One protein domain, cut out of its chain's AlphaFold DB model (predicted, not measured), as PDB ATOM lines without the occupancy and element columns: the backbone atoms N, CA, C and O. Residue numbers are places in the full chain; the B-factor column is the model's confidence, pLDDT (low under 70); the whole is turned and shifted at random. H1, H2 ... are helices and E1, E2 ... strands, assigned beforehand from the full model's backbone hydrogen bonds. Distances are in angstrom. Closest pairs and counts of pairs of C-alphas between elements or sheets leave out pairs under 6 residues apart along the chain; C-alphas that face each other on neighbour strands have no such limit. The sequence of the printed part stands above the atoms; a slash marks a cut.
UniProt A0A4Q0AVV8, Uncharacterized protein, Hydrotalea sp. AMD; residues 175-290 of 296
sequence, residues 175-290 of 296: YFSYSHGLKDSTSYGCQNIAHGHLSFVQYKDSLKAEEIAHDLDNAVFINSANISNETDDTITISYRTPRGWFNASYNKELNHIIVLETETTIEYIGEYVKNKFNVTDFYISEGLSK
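This is residues 175 to 290 of the 296 residues of an uncharacterized protein of Hydrotalea sp. AMD (UniProt A0A4Q0AVV8). The main body is a strongly twisted, curving sheet of five strands, E7 E3 E1 E2 E8, with the two helices H1 and H2 over one of its faces; a second, smaller sheet, the hairpin-linked strands E4 E5 E6, makes a separate slab at one end of the longest axis. The small slab is inserted in the chain between E3 and E7 of the large sheet, and the long unnamed stretch 181 to 194 joins E1 to E2. The printed part has 116 residues, with two named helices and eight named strands in the order E1 E2 H1 E3 E4 E5 E6 E7 H2 E8; the class is mixed, helices and strands. The large sheet is mixed in direction, and the small one is antiparallel throughout. The whole is compact, with a radius of gyration of the C-alphas of 14.4 A and spans of 42 by 33 by 20 A.

The printed part begins with strand E1, residues 175 to 180, whose C-alpha 175 is at (206.168, 184.089, 208.806). Strand E2, residues 195 to 202, is 22.6 A long, and helix H1, residues 206 to 216, is 15.4 A long. Strand E3, residues 219 to 223, and strand E4, residues 227 to 230, come next. Strand E5, residues 234 to 241, is 23.1 A long; strand E6, residues 244 to 251, is 23.7 A long and begins with C-alpha 244 at (174.417, 186.526, 215.196). Strand E7, residues 256 to 260, is followed by helix H2, residues 266 to 277, 15.9 A long. Strand E8, residues 282 to 286, ends with C-alpha 286 at (197.669, 191.083, 208.632).

In the large sheet E7 and E8 are the edge strands. E1 and E2 form an antiparallel hairpin, with N 176 and O 199 at 2.9 A. E3 is parallel to E1, with N 221 and O 179 at 2.9 A. E7 is parallel to E3, with N 222 and O 258 at 2.9 A. E2 is staggered: it pairs with E1 over residues 195 to 200 and with E8, antiparallel, over 201 to 202, where N 202 and O 283 are 2.8 A apart. From edge to edge the strands' lines turn by 105 degrees. H1 and H2 are on the same face of this sheet, forming two layers, helices on one face of a sheet. H1 has a height over the sheet of 7.8 A; its closest C-alphas to E1 are those of Phe 176 and Ala 213, 5.2 A. H1 lies only just over E8, with 3 of its 11 C-alphas falling on it, and runs slantwise at 41 degrees to E8 on the local plane. The closest C-alphas of H2 and E8 are those of Ile 266 and Glu 286, 6.0 A. H1 and H2 are close but not clearly touching: the C-alphas of Ile 212 and Val 273 are 7.3 A apart, and the helices run opposite ways at a steep tilt of 63 degrees. In both helices every O i to N i+4 pair is within hydrogen-bond range. E4, E5 and E6 form a meander, each strand the antiparallel neighbour of the one before, with N 236 and O 229 at 2.8 A and N 237 and O 248 at 2.8 A. Neither helix is on this sheet. E3 and E4 meet only through their link, and the closest C-alphas of E3 and E5 are those of Ile 222 and Ile 237, 7.7 A.

The C-alphas farthest apart are those of Asp 205 and Gly 244, 43.8 A. The printed part has no cut. The link from E1 to E2 is long, with 14 residues; the other links are tight. The mean pLDDT of the printed part is 97.1, and no printed residue is under 70.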
ATOM      1  N   TYR A 175     207.591 184.393 208.781       98.38
ATOM      2  CA  TYR A 175     206.168 184.089 208.806       98.38
ATOM      3  C   TYR A 175     205.736 183.662 210.201       98.38
ATOM      4  O   TYR A 175     206.524 183.055 210.919       98.38
ATOM      5  N   PHE A 176     204.488 183.957 210.529       98.62
ATOM      6  CA  PHE A 176     203.783 183.413 211.682       98.62
ATOM      7  C   PHE A 176     202.287 183.359 211.362       98.62
ATOM      8  O   PHE A 176     201.782 184.186 210.594       98.62
ATOM      9  N   SER A 177     201.568 182.398 211.921       98.38
ATOM     10  CA  SER A 177     200.104 182.338 211.856       98.38
ATOM     11  C   SER A 177     199.483 182.915 213.129       98.38
ATOM     12  O   SER A 177     200.055 182.818 214.211       98.38
ATOM     13  N   TYR A 178     198.286 183.488 213.028       98.69
ATOM     14  CA  TYR A 178     197.481 183.795 214.212       98.69
ATOM     15  C   TYR A 178     195.987 183.776 213.897       98.69
ATOM     16  O   TYR A 178     195.582 183.921 212.741       98.69
ATOM     17  N   SER A 179     195.161 183.625 214.930       98.44
ATOM     18  CA  SER A 179     193.707 183.749 214.844       98.44
ATOM     19  C   SER A 179     193.165 184.751 215.859       98.44
ATOM     20  O   SER A 179     193.792 185.025 216.884       98.44
ATOM     21  N   HIS A 180     192.022 185.357 215.538       97.88
ATOM     22  CA  HIS A 180     191.340 186.334 216.385       97.88
ATOM     23  C   HIS A 180     189.896 186.591 215.923       97.88
ATOM     24  O   HIS A 180     189.441 186.072 214.899       97.88
ATOM     25  N   GLY A 181     189.185 187.451 216.656       95.75
ATOM     26  CA  GLY A 181     187.892 187.986 216.240       95.75
ATOM     27  C   GLY A 181     187.704 189.445 216.635       95.75
ATOM     28  O   GLY A 181     188.034 189.836 217.756       95.75
ATOM     29  N   LEU A 182     187.167 190.245 215.709       95.62
ATOM     30  CA  LEU A 182     187.000 191.694 215.856       95.62
ATOM     31  C   LEU A 182     185.515 192.051 215.968       95.62
ATOM     32  O   LEU A 182     184.865 192.422 214.986       95.62
ATOM     33  N   LYS A 183     184.973 191.929 217.183       93.69
ATOM     34  CA  LYS A 183     183.548 192.128 217.504       93.69
ATOM     35  C   LYS A 183     182.970 193.427 216.932       93.69
ATOM     36  O   LYS A 183     181.888 193.403 216.346       93.69
ATOM     37  N   ASP A 184     183.690 194.535 217.099       91.75
ATOM     38  CA  ASP A 184     183.216 195.882 216.753       91.75
ATOM     39  C   ASP A 184     183.640 196.324 215.336       91.75
ATOM     40  O   ASP A 184     183.435 197.477 214.944       91.75
ATOM     41  N   SER A 185     184.218 195.421 214.532       91.56
ATOM     42  CA  SER A 185     184.629 195.735 213.162       91.56
ATOM     43  C   SER A 185     183.432 196.053 212.267       91.56
ATOM     44  O   SER A 185     182.390 195.396 212.307       91.56
ATOM     45  N   THR A 186     183.598 197.045 211.391       90.19
ATOM     46  CA  THR A 186     182.620 197.353 210.334       90.19
ATOM     47  C   THR A 186     182.737 196.408 209.136       90.19
ATOM     48  O   THR A 186     181.810 196.320 208.332       90.19
ATOM     49  N   SER A 187     183.852 195.677 209.022       90.00
ATOM     50  CA  SER A 187     184.025 194.627 208.023       90.00
ATOM     51  C   SER A 187     183.292 193.365 208.472       90.00
ATOM     52  O   SER A 187     183.610 192.783 209.508       90.00
ATOM     53  N   TYR A 188     182.313 192.933 207.673       90.25
ATOM     54  CA  TYR A 188     181.446 191.798 207.991       90.25
ATOM     55  C   TYR A 188     182.242 190.510 208.268       90.25
ATOM     56  O   TYR A 188     181.972 189.811 209.243       90.25
ATOM     57  N   GLY A 189     183.266 190.216 207.460       90.56
ATOM     58  CA  GLY A 189     184.120 189.037 207.630       90.56
ATOM     59  C   GLY A 189     184.886 189.036 208.958       90.56
ATOM     60  O   GLY A 189     184.826 188.057 209.700       90.56
ATOM     61  N   CYS A 190     185.515 190.162 209.306       93.50
ATOM     62  CA  CYS A 190     186.368 190.315 210.491       93.50
ATOM     63  C   CYS A 190     185.632 190.134 211.832       93.50
ATOM     64  O   CYS A 190     186.261 189.868 212.852       93.50
ATOM     65  N   GLN A 191     184.301 190.257 211.836       94.94
ATOM     66  CA  GLN A 191     183.462 189.983 213.007       94.94
ATOM     67  C   GLN A 191     183.487 188.512 213.448       94.94
ATOM     68  O   GLN A 191     183.032 188.192 214.546       94.94
ATOM     69  N   ASN A 192     183.993 187.608 212.607       95.88
ATOM     70  CA  ASN A 192     184.120 186.196 212.932       95.88
ATOM     71  C   ASN A 192     185.079 185.969 214.113       95.88
ATOM     72  O   ASN A 192     186.182 186.506 214.115       95.88
ATOM     73  N   ILE A 193     184.663 185.148 215.079       96.25
ATOM     74  CA  ILE A 193     185.363 184.900 216.354       96.25
ATOM     75  C   ILE A 193     186.669 184.123 216.233       96.25
ATOM     76  O   ILE A 193     187.506 184.190 217.127       96.25
ATOM     77  N   ALA A 194     186.815 183.395 215.134       94.12
ATOM     78  CA  ALA A 194     187.929 182.497 214.885       94.12
ATOM     79  C   ALA A 194     188.313 182.539 213.399       94.12
ATOM     80  O   ALA A 194     188.418 181.508 212.736       94.12
ATOM     81  N   HIS A 195     188.474 183.747 212.850       91.31
ATOM     82  CA  HIS A 195     189.206 183.889 211.591       91.31
ATOM     83  C   HIS A 195     190.701 184.013 211.886       91.31
ATOM     84  O   HIS A 195     191.104 184.250 213.025       91.31
ATOM     85  N   GLY A 196     191.534 183.842 210.871       96.12
ATOM     86  CA  GLY A 196     192.971 183.898 211.053       96.12
ATOM     87  C   GLY A 196     193.708 184.311 209.799       96.12
ATOM     88  O   GLY A 196     193.105 184.556 208.755       96.12
ATOM     89  N   HIS A 197     195.019 184.426 209.958       98.19
ATOM     90  CA  HIS A 197     195.921 184.993 208.970       98.19
ATOM     91  C   HIS A 197     197.226 184.201 208.955       98.19
ATOM     92  O   HIS A 197     197.747 183.851 210.015       98.19
ATOM     93  N   LEU A 198     197.782 183.977 207.763       98.25
ATOM     94  CA  LEU A 198     199.209 183.715 207.602       98.25
ATOM     95  C   LEU A 198     199.900 185.058 207.370       98.25
ATOM     96  O   LEU A 198     199.758 185.682 206.315       98.25
ATOM     97  N   SER A 199     200.660 185.479 208.366       98.06
ATOM     98  CA  SER A 199     201.236 186.810 208.472       98.06
ATOM     99  C   SER A 199     202.757 186.750 208.503       98.06
ATOM    100  O   SER A 199     203.371 185.685 208.435       98.06
ATOM    101  N   PHE A 200     203.392 187.914 208.542       98.19
ATOM    102  CA  PHE A 200     204.833 188.038 208.590       98.19
ATOM    103  C   PHE A 200     205.281 189.277 209.363       98.19
ATOM    104  O   PHE A 200     204.599 190.299 209.413       98.19
ATOM    105  N   VAL A 201     206.483 189.198 209.924       98.25
ATOM    106  CA  VAL A 201     207.217 190.328 210.490       98.25
ATOM    107  C   VAL A 201     208.453 190.604 209.637       98.25
ATOM    108  O   VAL A 201     209.135 189.676 209.191       98.25
ATOM    109  N   GLN A 202     208.749 191.883 209.397       98.12
ATOM    110  CA  GLN A 202     210.014 192.314 208.814       98.12
ATOM    111  C   GLN A 202     210.780 193.213 209.771       98.12
ATOM    112  O   GLN A 202     210.313 194.295 210.136       98.12
ATOM    113  N   TYR A 203     211.994 192.788 210.117       97.88
ATOM    114  CA  TYR A 203     212.866 193.539 211.009       97.88
ATOM    115  C   TYR A 203     214.339 193.388 210.634       97.88
ATOM    116  O   TYR A 203     214.765 192.350 210.136       97.88
ATOM    117  N   LYS A 204     215.125 194.449 210.862       96.94
ATOM    118  CA  LYS A 204     216.535 194.546 210.438       96.94
ATOM    119  C   LYS A 204     217.434 193.467 211.045       96.94
ATOM    120  O   LYS A 204     218.384 193.037 210.397       96.94
ATOM    121  N   ASP A 205     217.140 193.046 212.273       97.75
ATOM    122  CA  ASP A 205     217.821 191.938 212.935       97.75
ATOM    123  C   ASP A 205     217.042 190.647 212.667       97.75
ATOM    124  O   ASP A 205     215.925 190.465 213.153       97.75
ATOM    125  N   SER A 206     217.645 189.751 211.886       97.50
ATOM    126  CA  SER A 206     217.010 188.497 211.490       97.50
ATOM    127  C   SER A 206     216.759 187.542 212.656       97.50
ATOM    128  O   SER A 206     215.834 186.743 212.549       97.50
ATOM    129  N   LEU A 207     217.572 187.571 213.717       98.19
ATOM    130  CA  LEU A 207     217.365 186.705 214.882       98.19
ATOM    131  C   LEU A 207     216.214 187.237 215.727       98.19
ATOM    132  O   LEU A 207     215.376 186.468 216.181       98.19
ATOM    133  N   LYS A 208     216.127 188.561 215.874       98.31
ATOM    134  CA  LYS A 208     214.997 189.187 216.562       98.31
ATOM    135  C   LYS A 208     213.687 189.027 215.780       98.31
ATOM    136  O   LYS A 208     212.649 188.815 216.388       98.31
ATOM    137  N   ALA A 209     213.728 189.080 214.445       98.19
ATOM    138  CA  ALA A 209     212.566 188.778 213.603       98.19
ATOM    139  C   ALA A 209     212.071 187.332 213.795       98.19
ATOM    140  O   ALA A 209     210.867 187.107 213.844       98.19
ATOM    141  N   GLU A 210     212.994 186.370 213.915       98.56
ATOM    142  CA  GLU A 210     212.676 184.965 214.215       98.56
ATOM    143  C   GLU A 210     212.046 184.816 215.599       98.56
ATOM    144  O   GLU A 210     211.025 184.160 215.736       98.56
ATOM    145  N   GLU A 211     212.624 185.464 216.612       98.62
ATOM    146  CA  GLU A 211     212.111 185.444 217.984       98.62
ATOM    147  C   GLU A 211     210.680 185.987 218.066       98.62
ATOM    148  O   GLU A 211     209.829 185.360 218.689       98.62
ATOM    149  N   ILE A 212     210.406 187.115 217.396       98.69
ATOM    150  CA  ILE A 212     209.056 187.684 217.314       98.69
ATOM    151  C   ILE A 212     208.120 186.706 216.607       98.69
ATOM    152  O   ILE A 212     207.072 186.381 217.144       98.69
ATOM    153  N   ALA A 213     208.483 186.225 215.415       98.69
ATOM    154  CA  ALA A 213     207.620 185.328 214.654       98.69
ATOM    155  C   ALA A 213     207.295 184.045 215.430       98.69
ATOM    156  O   ALA A 213     206.136 183.661 215.496       98.69
ATOM    157  N   HIS A 214     208.291 183.433 216.073       98.62
ATOM    158  CA  HIS A 214     208.110 182.225 216.872       98.62
ATOM    159  C   HIS A 214     207.168 182.431 218.064       98.62
ATOM    160  O   HIS A 214     206.366 181.556 218.372       98.62
ATOM    161  N   ASP A 215     207.243 183.586 218.722       98.50
ATOM    162  CA  ASP A 215     206.360 183.930 219.840       98.50
ATOM    163  C   ASP A 215     204.931 184.272 219.405       98.50
ATOM    164  O   ASP A 215     204.011 184.192 220.208       98.50
ATOM    165  N   LEU A 216     204.721 184.661 218.149       98.62
ATOM    166  CA  LEU A 216     203.383 184.931 217.628       98.62
ATOM    167  C   LEU A 216     202.769 183.733 216.905       98.62
ATOM    168  O   LEU A 216     201.576 183.761 216.614       98.62
ATOM    169  N   ASP A 217     203.565 182.713 216.586       98.56
ATOM    170  CA  ASP A 217     203.127 181.602 215.752       98.56
ATOM    171  C   ASP A 217     202.027 180.782 216.434       98.56
ATOM    172  O   ASP A 217     202.108 180.437 217.619       98.56
ATOM    173  N   ASN A 218     200.980 180.495 215.659       98.12
ATOM    174  CA  ASN A 218     199.738 179.852 216.084       98.12
ATOM    175  C   ASN A 218     199.054 180.527 217.291       98.12
ATOM    176  O   ASN A 218     198.292 179.878 218.010       98.12
ATOM    177  N   ALA A 219     199.297 181.823 217.519       98.50
ATOM    178  CA  ALA A 219     198.667 182.541 218.617       98.50
ATOM    179  C   ALA A 219     197.163 182.751 218.376       98.50
ATOM    180  O   ALA A 219     196.729 183.172 217.300       98.50
ATOM    181  N   VAL A 220     196.365 182.535 219.420       98.69
ATOM    182  CA  VAL A 220     194.973 182.980 219.517       98.69
ATOM    183  C   VAL A 220     194.967 184.298 220.283       98.69
ATOM    184  O   VAL A 220     195.160 184.325 221.503       98.69
ATOM    185  N   PHE A 221     194.756 185.404 219.571       98.69
ATOM    186  CA  PHE A 221     194.656 186.721 220.188       98.69
ATOM    187  C   PHE A 221     193.239 186.982 220.690       98.69
ATOM    188  O   PHE A 221     192.270 186.971 219.926       98.69
ATOM    189  N   ILE A 222     193.133 187.299 221.977       98.62
ATOM    190  CA  ILE A 222     191.868 187.567 222.656       98.62
ATOM    191  C   ILE A 222     191.871 188.994 223.196       98.62
ATOM    192  O   ILE A 222     192.742 189.363 223.976       98.62
ATOM    193  N   ASN A 223     190.857 189.784 222.838       98.19
ATOM    194  CA  ASN A 223     190.543 190.998 223.588       98.19
ATOM    195  C   ASN A 223     189.908 190.587 224.926       98.19
ATOM    196  O   ASN A 223     188.860 189.932 224.938       98.19
ATOM    197  N   SER A 224     190.508 190.996 226.043       98.12
ATOM    198  CA  SER A 224     190.041 190.671 227.392       98.12
ATOM    199  C   SER A 224     188.594 191.101 227.648       98.12
ATOM    200  O   SER A 224     187.889 190.460 228.420       98.12
ATOM    201  N   ALA A 225     188.114 192.151 226.973       97.69
ATOM    202  CA  ALA A 225     186.734 192.625 227.084       97.69
ATOM    203  C   ALA A 225     185.689 191.641 226.519       97.69
ATOM    204  O   ALA A 225     184.498 191.789 226.801       97.69
ATOM    205  N   ASN A 226     186.115 190.655 225.723       97.94
ATOM    206  CA  ASN A 226     185.246 189.637 225.128       97.94
ATOM    207  C   ASN A 226     185.249 188.312 225.909       97.94
ATOM    208  O   ASN A 226     184.506 187.402 225.536       97.94
ATOM    209  N   ILE A 227     186.050 188.194 226.976       98.50
ATOM    210  CA  ILE A 227     186.077 187.009 227.841       98.50
ATOM    211  C   ILE A 227     184.759 186.931 228.617       98.50
ATOM    212  O   ILE A 227     184.416 187.821 229.394       98.50
ATOM    213  N   SER A 228     184.009 185.855 228.393       98.38
ATOM    214  CA  SER A 228     182.714 185.591 229.023       98.38
ATOM    215  C   SER A 228     182.829 184.623 230.199       98.38
ATOM    216  O   SER A 228     182.030 184.696 231.134       98.38
ATOM    217  N   ASN A 229     183.827 183.738 230.171       98.31
ATOM    218  CA  ASN A 229     184.145 182.813 231.247       98.31
ATOM    219  C   ASN A 229     185.631 182.436 231.190       98.31
ATOM    220  O   ASN A 229     186.202 182.299 230.111       98.31
ATOM    221  N   GLU A 230     186.245 182.226 232.347       98.25
ATOM    222  CA  GLU A 230     187.626 181.765 232.445       98.25
ATOM    223  C   GLU A 230     187.763 180.826 233.645       98.25
ATOM    224  O   GLU A 230     187.332 181.143 234.754       98.25
ATOM    225  N   THR A 231     188.339 179.653 233.405       97.94
ATOM    226  CA  THR A 231     188.699 178.665 234.427       97.94
ATOM    227  C   THR A 231     190.213 178.452 234.420       97.94
ATOM    228  O   THR A 231     190.931 179.101 233.653       97.94
ATOM    229  N   ASP A 232     190.717 177.548 235.258       97.12
ATOM    230  CA  ASP A 232     192.139 177.189 235.244       97.12
ATOM    231  C   ASP A 232     192.551 176.556 233.900       97.12
ATOM    232  O   ASP A 232     193.626 176.865 233.387       97.12
ATOM    233  N   ASP A 233     191.663 175.768 233.282       97.81
ATOM    234  CA  ASP A 233     191.961 174.986 232.073       97.81
ATOM    235  C   ASP A 233     191.471 175.649 230.778       97.81
ATOM    236  O   ASP A 233     191.992 175.381 229.695       97.81
ATOM    237  N   THR A 234     190.447 176.503 230.861       98.56
ATOM    238  CA  THR A 234     189.761 177.046 229.682       98.56
ATOM    239  C   THR A 234     189.559 178.550 229.744       98.56
ATOM    240  O   THR A 234     189.404 179.146 230.811       98.56
ATOM    241  N   ILE A 235     189.527 179.174 228.572       98.69
ATOM    242  CA  ILE A 235     189.107 180.563 228.384       98.69
ATOM    243  C   ILE A 235     188.042 180.612 227.296       98.69
ATOM    244  O   ILE A 235     188.220 180.075 226.204       98.69
ATOM    245  N   THR A 236     186.919 181.247 227.604       98.75
ATOM    246  CA  THR A 236     185.777 181.365 226.704       98.75
ATOM    247  C   THR A 236     185.566 182.824 226.344       98.75
ATOM    248  O   THR A 236     185.477 183.691 227.216       98.75
ATOM    249  N   ILE A 237     185.459 183.085 225.046       98.50
ATOM    250  CA  ILE A 237     185.067 184.373 224.493       98.50
ATOM    251  C   ILE A 237     183.691 184.257 223.849       98.50
ATOM    252  O   ILE A 237     183.385 183.273 223.171       98.50
ATOM    253  N   SER A 238     182.849 185.269 224.049       98.31
ATOM    254  CA  SER A 238     181.518 185.287 223.443       98.31
ATOM    255  C   SER A 238     181.053 186.706 223.146       98.31
ATOM    256  O   SER A 238     181.218 187.613 223.962       98.31
ATOM    257  N   TYR A 239     180.406 186.909 222.000       97.50
ATOM    258  CA  TYR A 239     179.817 188.200 221.655       97.50
ATOM    259  C   TYR A 239     178.708 188.085 220.603       97.50
ATOM    260  O   TYR A 239     178.566 187.086 219.902       97.50
ATOM    261  N   ARG A 240     177.895 189.144 220.488       96.25
ATOM    262  CA  ARG A 240     176.910 189.310 219.410       96.25
ATOM    263  C   ARG A 240     177.389 190.351 218.415       96.25
ATOM    264  O   ARG A 240     177.833 191.421 218.825       96.25
ATOM    265  N   THR A 241     177.202 190.062 217.136       94.88
ATOM    266  CA  THR A 241     177.366 191.015 216.030       94.88
ATOM    267  C   THR A 241     176.090 191.011 215.177       94.88
ATOM    268  O   THR A 241     175.185 190.212 215.441       94.88
ATOM    269  N   PRO A 242     175.972 191.858 214.137       92.06
ATOM    270  CA  PRO A 242     174.869 191.763 213.178       92.06
ATOM    271  C   PRO A 242     174.710 190.381 212.517       92.06
ATOM    272  O   PRO A 242     173.643 190.096 211.987       92.06
ATOM    273  N   ARG A 243     175.745 189.530 212.565       90.81
ATOM    274  CA  ARG A 243     175.758 188.170 212.001       90.81
ATOM    275  C   ARG A 243     175.138 187.123 212.922       90.81
ATOM    276  O   ARG A 243     174.852 186.019 212.480       90.81
ATOM    277  N   GLY A 244     174.955 187.447 214.201       93.62
ATOM    278  CA  GLY A 244     174.417 186.526 215.196       93.62
ATOM    279  C   GLY A 244     175.295 186.389 216.436       93.62
ATOM    280  O   GLY A 244     176.025 187.304 216.821       93.62
ATOM    281  N   TRP A 245     175.138 185.254 217.114       96.00
ATOM    282  CA  TRP A 245     175.881 184.904 218.322       96.00
ATOM    283  C   TRP A 245     177.145 184.136 217.965       96.00
ATOM    284  O   TRP A 245     177.072 183.190 217.190       96.00
ATOM    285  N   PHE A 246     178.264 184.528 218.566       98.06
ATOM    286  CA  PHE A 246     179.528 183.815 218.483       98.06
ATOM    287  C   PHE A 246     179.980 183.403 219.877       98.06
ATOM    288  O   PHE A 246     179.907 184.197 220.821       98.06
ATOM    289  N   ASN A 247     180.498 182.185 219.981       98.50
ATOM    290  CA  ASN A 247     181.118 181.654 221.181       98.50
ATOM    291  C   ASN A 247     182.298 180.752 220.807       98.50
ATOM    292  O   ASN A 247     182.159 179.893 219.942       98.50
ATOM    293  N   ALA A 248     183.435 180.925 221.474       98.62
ATOM    294  CA  ALA A 248     184.591 180.053 221.327       98.62
ATOM    295  C   ALA A 248     185.243 179.825 222.692       98.62
ATOM    296  O   ALA A 248     185.556 180.779 223.403       98.62
ATOM    297  N   SER A 249     185.430 178.564 223.057       98.75
ATOM    298  CA  SER A 249     186.125 178.124 224.261       98.75
ATOM    299  C   SER A 249     187.419 177.436 223.858       98.75
ATOM    300  O   SER A 249     187.395 176.526 223.035       98.75
ATOM    301  N   TYR A 250     188.535 177.871 224.432       98.75
ATOM    302  CA  TYR A 250     189.868 177.359 224.137       98.75
ATOM    303  C   TYR A 250     190.442 176.676 225.374       98.75
ATOM    304  O   TYR A 250     190.411 177.239 226.473       98.75
ATOM    305  N   ASN A 251     191.002 175.483 225.192       98.62
ATOM    306  CA  ASN A 251     191.847 174.838 226.188       98.62
ATOM    307  C   ASN A 251     193.194 175.580 226.258       98.62
ATOM    308  O   ASN A 251     193.879 175.717 225.244       98.62
ATOM    309  N   LYS A 252     193.571 176.064 227.444       98.38
ATOM    310  CA  LYS A 252     194.773 176.884 227.666       98.38
ATOM    311  C   LYS A 252     196.084 176.107 227.546       98.38
ATOM    312  O   LYS A 252     197.105 176.710 227.248       98.38
ATOM    313  N   GLU A 253     196.071 174.799 227.797       98.12
ATOM    314  CA  GLU A 253     197.250 173.937 227.636       98.12
ATOM    315  C   GLU A 253     197.499 173.622 226.158       98.12
ATOM    316  O   GLU A 253     198.642 173.580 225.708       98.12
ATOM    317  N   LEU A 254     196.421 173.426 225.398       98.31
ATOM    318  CA  LEU A 254     196.487 173.018 223.997       98.31
ATOM    319  C   LEU A 254     196.524 174.187 223.013       98.31
ATOM    320  O   LEU A 254     196.686 173.942 221.828       98.31
ATOM    321  N   ASN A 255     196.362 175.438 223.446       98.44
ATOM    322  CA  ASN A 255     196.410 176.598 222.555       98.44
ATOM    323  C   ASN A 255     197.413 177.632 223.062       98.44
ATOM    324  O   ASN A 255     197.510 177.897 224.259       98.44
ATOM    325  N   HIS A 256     198.104 178.288 222.133       98.31
ATOM    326  CA  HIS A 256     198.927 179.443 222.454       98.31
ATOM    327  C   HIS A 256     198.042 180.688 222.560       98.31
ATOM    328  O   HIS A 256     197.655 181.273 221.554       98.31
ATOM    329  N   ILE A 257     197.692 181.096 223.779       98.56
ATOM    330  CA  ILE A 257     196.736 182.189 223.998       98.56
ATOM    331  C   ILE A 257     197.458 183.470 224.407       98.56
ATOM    332  O   ILE A 257     198.190 183.491 225.397       98.56
ATOM    333  N   ILE A 258     197.193 184.559 223.682       98.62
ATOM    334  CA  ILE A 258     197.685 185.901 224.006       98.62
ATOM    335  C   ILE A 258     196.487 186.819 224.250       98.62
ATOM    336  O   ILE A 258     195.714 187.122 223.342       98.62
ATOM    337  N   VAL A 259     196.338 187.290 225.489       98.62
ATOM    338  CA  VAL A 259     195.260 188.207 225.879       98.62
ATOM    339  C   VAL A 259     195.760 189.650 225.844       98.62
ATOM    340  O   VAL A 259     196.793 189.967 226.435       98.62
ATOM    341  N   LEU A 260     195.013 190.526 225.174       98.44
ATOM    342  CA  LEU A 260     195.252 191.967 225.103       98.44
ATOM    343  C   LEU A 260     194.121 192.724 225.811       98.44
ATOM    344  O   LEU A 260     192.962 192.332 225.720       98.44
ATOM    345  N   GLU A 261     194.439 193.845 226.463       97.81
ATOM    346  CA  GLU A 261     193.431 194.770 227.022       97.81
ATOM    347  C   GLU A 261     192.756 195.646 225.945       97.81
ATOM    348  O   GLU A 261     191.834 196.414 226.227       97.81
ATOM    349  N   THR A 262     193.240 195.558 224.707       96.62
ATOM    350  CA  THR A 262     192.771 196.298 223.533       96.62
ATOM    351  C   THR A 262     192.076 195.368 222.541       96.62
ATOM    352  O   THR A 262     192.092 194.146 222.686       96.62
ATOM    353  N   GLU A 263     191.524 195.939 221.468       95.38
ATOM    354  CA  GLU A 263     191.193 195.150 220.278       95.38
ATOM    355  C   GLU A 263     192.434 194.433 219.727       95.38
ATOM    356  O   GLU A 263     193.573 194.845 219.959       95.38
ATOM    357  N   THR A 264     192.203 193.362 218.973       97.06
ATOM    358  CA  THR A 264     193.250 192.498 218.411       97.06
ATOM    359  C   THR A 264     193.548 192.844 216.953       97.06
ATOM    360  O   THR A 264     193.915 191.974 216.169       97.06
ATOM    361  N   THR A 265     193.369 194.108 216.553       96.94
ATOM    362  CA  THR A 265     193.762 194.559 215.210       96.94
ATOM    363  C   THR A 265     195.280 194.540 215.064       96.94
ATOM    364  O   THR A 265     196.017 194.575 216.055       96.94
ATOM    365  N   ILE A 266     195.768 194.519 213.826       97.00
ATOM    366  CA  ILE A 266     197.207 194.442 213.570       97.00
ATOM    367  C   ILE A 266     197.995 195.628 214.139       97.00
ATOM    368  O   ILE A 266     199.150 195.472 214.524       97.00
ATOM    369  N   GLU A 267     197.381 196.804 214.262       97.44
ATOM    370  CA  GLU A 267     197.985 197.970 214.909       97.44
ATOM    371  C   GLU A 267     198.251 197.728 216.399       97.44
ATOM    372  O   GLU A 267     199.353 197.999 216.875       97.44
ATOM    373  N   TYR A 268     197.280 197.169 217.128       98.06
ATOM    374  CA  TYR A 268     197.440 196.852 218.549       98.06
ATOM    375  C   TYR A 268     198.350 195.643 218.779       98.06
ATOM    376  O   TYR A 268     199.135 195.647 219.727       98.06
ATOM    377  N   ILE A 269     198.321 194.645 217.888       98.44
ATOM    378  CA  ILE A 269     199.304 193.553 217.895       98.44
ATOM    379  C   ILE A 269     200.717 194.115 217.652       98.44
ATOM    380  O   ILE A 269     201.665 193.724 218.329       98.44
ATOM    381  N   GLY A 270     200.872 195.086 216.748       98.25
ATOM    382  CA  GLY A 270     202.136 195.791 216.540       98.25
ATOM    383  C   GLY A 270     202.630 196.509 217.799       98.25
ATOM    384  O   GLY A 270     203.794 196.365 218.170       98.25
ATOM    385  N   GLU A 271     201.756 197.215 218.518       98.25
ATOM    386  CA  GLU A 271     202.114 197.834 219.803       98.25
ATOM    387  C   GLU A 271     202.460 196.794 220.884       98.25
ATOM    388  O   GLU A 271     203.415 196.983 221.643       98.25
ATOM    389  N   TYR A 272     201.755 195.660 220.931       98.44
ATOM    390  CA  TYR A 272     202.111 194.532 221.800       98.44
ATOM    391  C   TYR A 272     203.537 194.038 221.519       98.44
ATOM    392  O   TYR A 272     204.347 193.937 222.442       98.44
ATOM    393  N   VAL A 273     203.878 193.808 220.246       98.56
ATOM    394  CA  VAL A 273     205.214 193.359 219.824       98.56
ATOM    395  C   VAL A 273     206.282 194.392 220.171       98.56
ATOM    396  O   VAL A 273     207.319 194.036 220.736       98.56
ATOM    397  N   LYS A 274     206.026 195.677 219.899       98.44
ATOM    398  CA  LYS A 274     206.926 196.777 220.273       98.44
ATOM    399  C   LYS A 274     207.273 196.728 221.755       98.44
ATOM    400  O   LYS A 274     208.451 196.764 222.107       98.44
ATOM    401  N   ASN A 275     206.257 196.616 222.607       97.94
ATOM    402  CA  ASN A 275     206.427 196.646 224.055       97.94
ATOM    403  C   ASN A 275     207.079 195.365 224.593       97.94
ATOM    404  O   ASN A 275     207.990 195.446 225.414       97.94
ATOM    405  N   LYS A 276     206.658 194.190 224.110       98.31
ATOM    406  CA  LYS A 276     207.179 192.890 224.562       98.31
ATOM    407  C   LYS A 276     208.643 192.684 224.184       98.31
ATOM    408  O   LYS A 276     209.432 192.239 225.014       98.31
ATOM    409  N   PHE A 277     209.016 193.032 222.954       98.06
ATOM    410  CA  PHE A 277     210.358 192.783 222.422       98.06
ATOM    411  C   PHE A 277     211.283 193.998 222.480       98.06
ATOM    412  O   PHE A 277     212.466 193.874 222.156       98.06
ATOM    413  N   ASN A 278     210.765 195.156 222.906       97.38
ATOM    414  CA  ASN A 278     211.476 196.433 222.925       97.38
ATOM    415  C   ASN A 278     212.090 196.767 221.551       97.38
ATOM    416  O   ASN A 278     213.281 197.070 221.432       97.38
ATOM    417  N   VAL A 279     211.271 196.659 220.499       97.06
ATOM    418  CA  VAL A 279     211.658 196.914 219.103       97.06
ATOM    419  C   VAL A 279     210.825 198.033 218.490       97.06
ATOM    420  O   VAL A 279     209.628 198.145 218.723       97.06
ATOM    421  N   THR A 280     211.461 198.839 217.650       96.94
ATOM    422  CA  THR A 280     210.832 199.856 216.798       96.94
ATOM    423  C   THR A 280     211.391 199.740 215.384       96.94
ATOM    424  O   THR A 280     212.369 199.020 215.167       96.94
ATOM    425  N   ASP A 281     210.796 200.441 214.422       96.75
ATOM    426  CA  ASP A 281     211.166 200.404 213.002       96.75
ATOM    427  C   ASP A 281     211.020 199.009 212.378       96.75
ATOM    428  O   ASP A 281     211.939 198.480 211.743       96.75
ATOM    429  N   PHE A 282     209.850 198.402 212.566       97.50
ATOM    430  CA  PHE A 282     209.511 197.096 212.004       97.50
ATOM    431  C   PHE A 282     208.155 197.120 211.299       97.50
ATOM    432  O   PHE A 282     207.310 197.977 211.559       97.50
ATOM    433  N   TYR A 283     207.963 196.168 210.390       98.00
ATOM    434  CA  TYR A 283     206.683 195.918 209.730       98.00
ATOM    435  C   TYR A 283     206.099 194.624 210.279       98.00
ATOM    436  O   TYR A 283     206.834 193.652 210.443       98.00
ATOM    437  N   ILE A 284     204.795 194.592 210.517       97.94
ATOM    438  CA  ILE A 284     204.068 193.376 210.886       97.94
ATOM    439  C   ILE A 284     202.752 193.331 210.115       97.94
ATOM    440  O   ILE A 284     202.084 194.356 209.962       97.94
ATOM    441  N   SER A 285     202.428 192.173 209.548       97.81
ATOM    442  CA  SER A 285     201.339 192.038 208.584       97.81
ATOM    443  C   SER A 285     200.069 191.429 209.171       97.81
ATOM    444  O   SER A 285     200.110 190.657 210.122       97.81
ATOM    445  N   GLU A 286     198.946 191.790 208.556       94.75
ATOM    446  CA  GLU A 286     197.669 191.083 208.632       94.75
ATOM    447  C   GLU A 286     197.490 190.383 207.281       94.75
ATOM    448  O   GLU A 286     197.191 191.020 206.265       94.75
ATOM    449  N   GLY A 287     197.795 189.091 207.234       94.69
ATOM    450  CA  GLY A 287     197.825 188.332 205.989       94.69
ATOM    451  C   GLY A 287     199.037 188.681 205.115       94.69
ATOM    452  O   GLY A 287     200.075 189.165 205.579       94.69
ATOM    453  N   LEU A 288     198.926 188.439 203.806       95.50
ATOM    454  CA  LEU A 288     200.089 188.416 202.901       95.50
ATOM    455  C   LEU A 288     200.448 189.756 202.243       95.50
ATOM    456  O   LEU A 288     201.484 189.845 201.582       95.50
ATOM    457  N   SER A 289     199.614 190.793 202.361       93.12
ATOM    458  CA  SER A 289     199.780 192.022 201.556       93.12
ATOM    459  C   SER A 289     199.504 193.347 202.266       93.12
ATOM    460  O   SER A 289     199.762 194.407 201.691       93.12
ATOM    461  N   LYS A 290     199.003 193.313 203.501       93.06
ATOM    462  CA  LYS A 290     198.652 194.495 204.301       93.06
ATOM    463  C   LYS A 290     199.185 194.323 205.720       93.06
ATOM    464  O   LYS A 290     199.472 193.213 206.147       93.06
TER     465      LYS A 290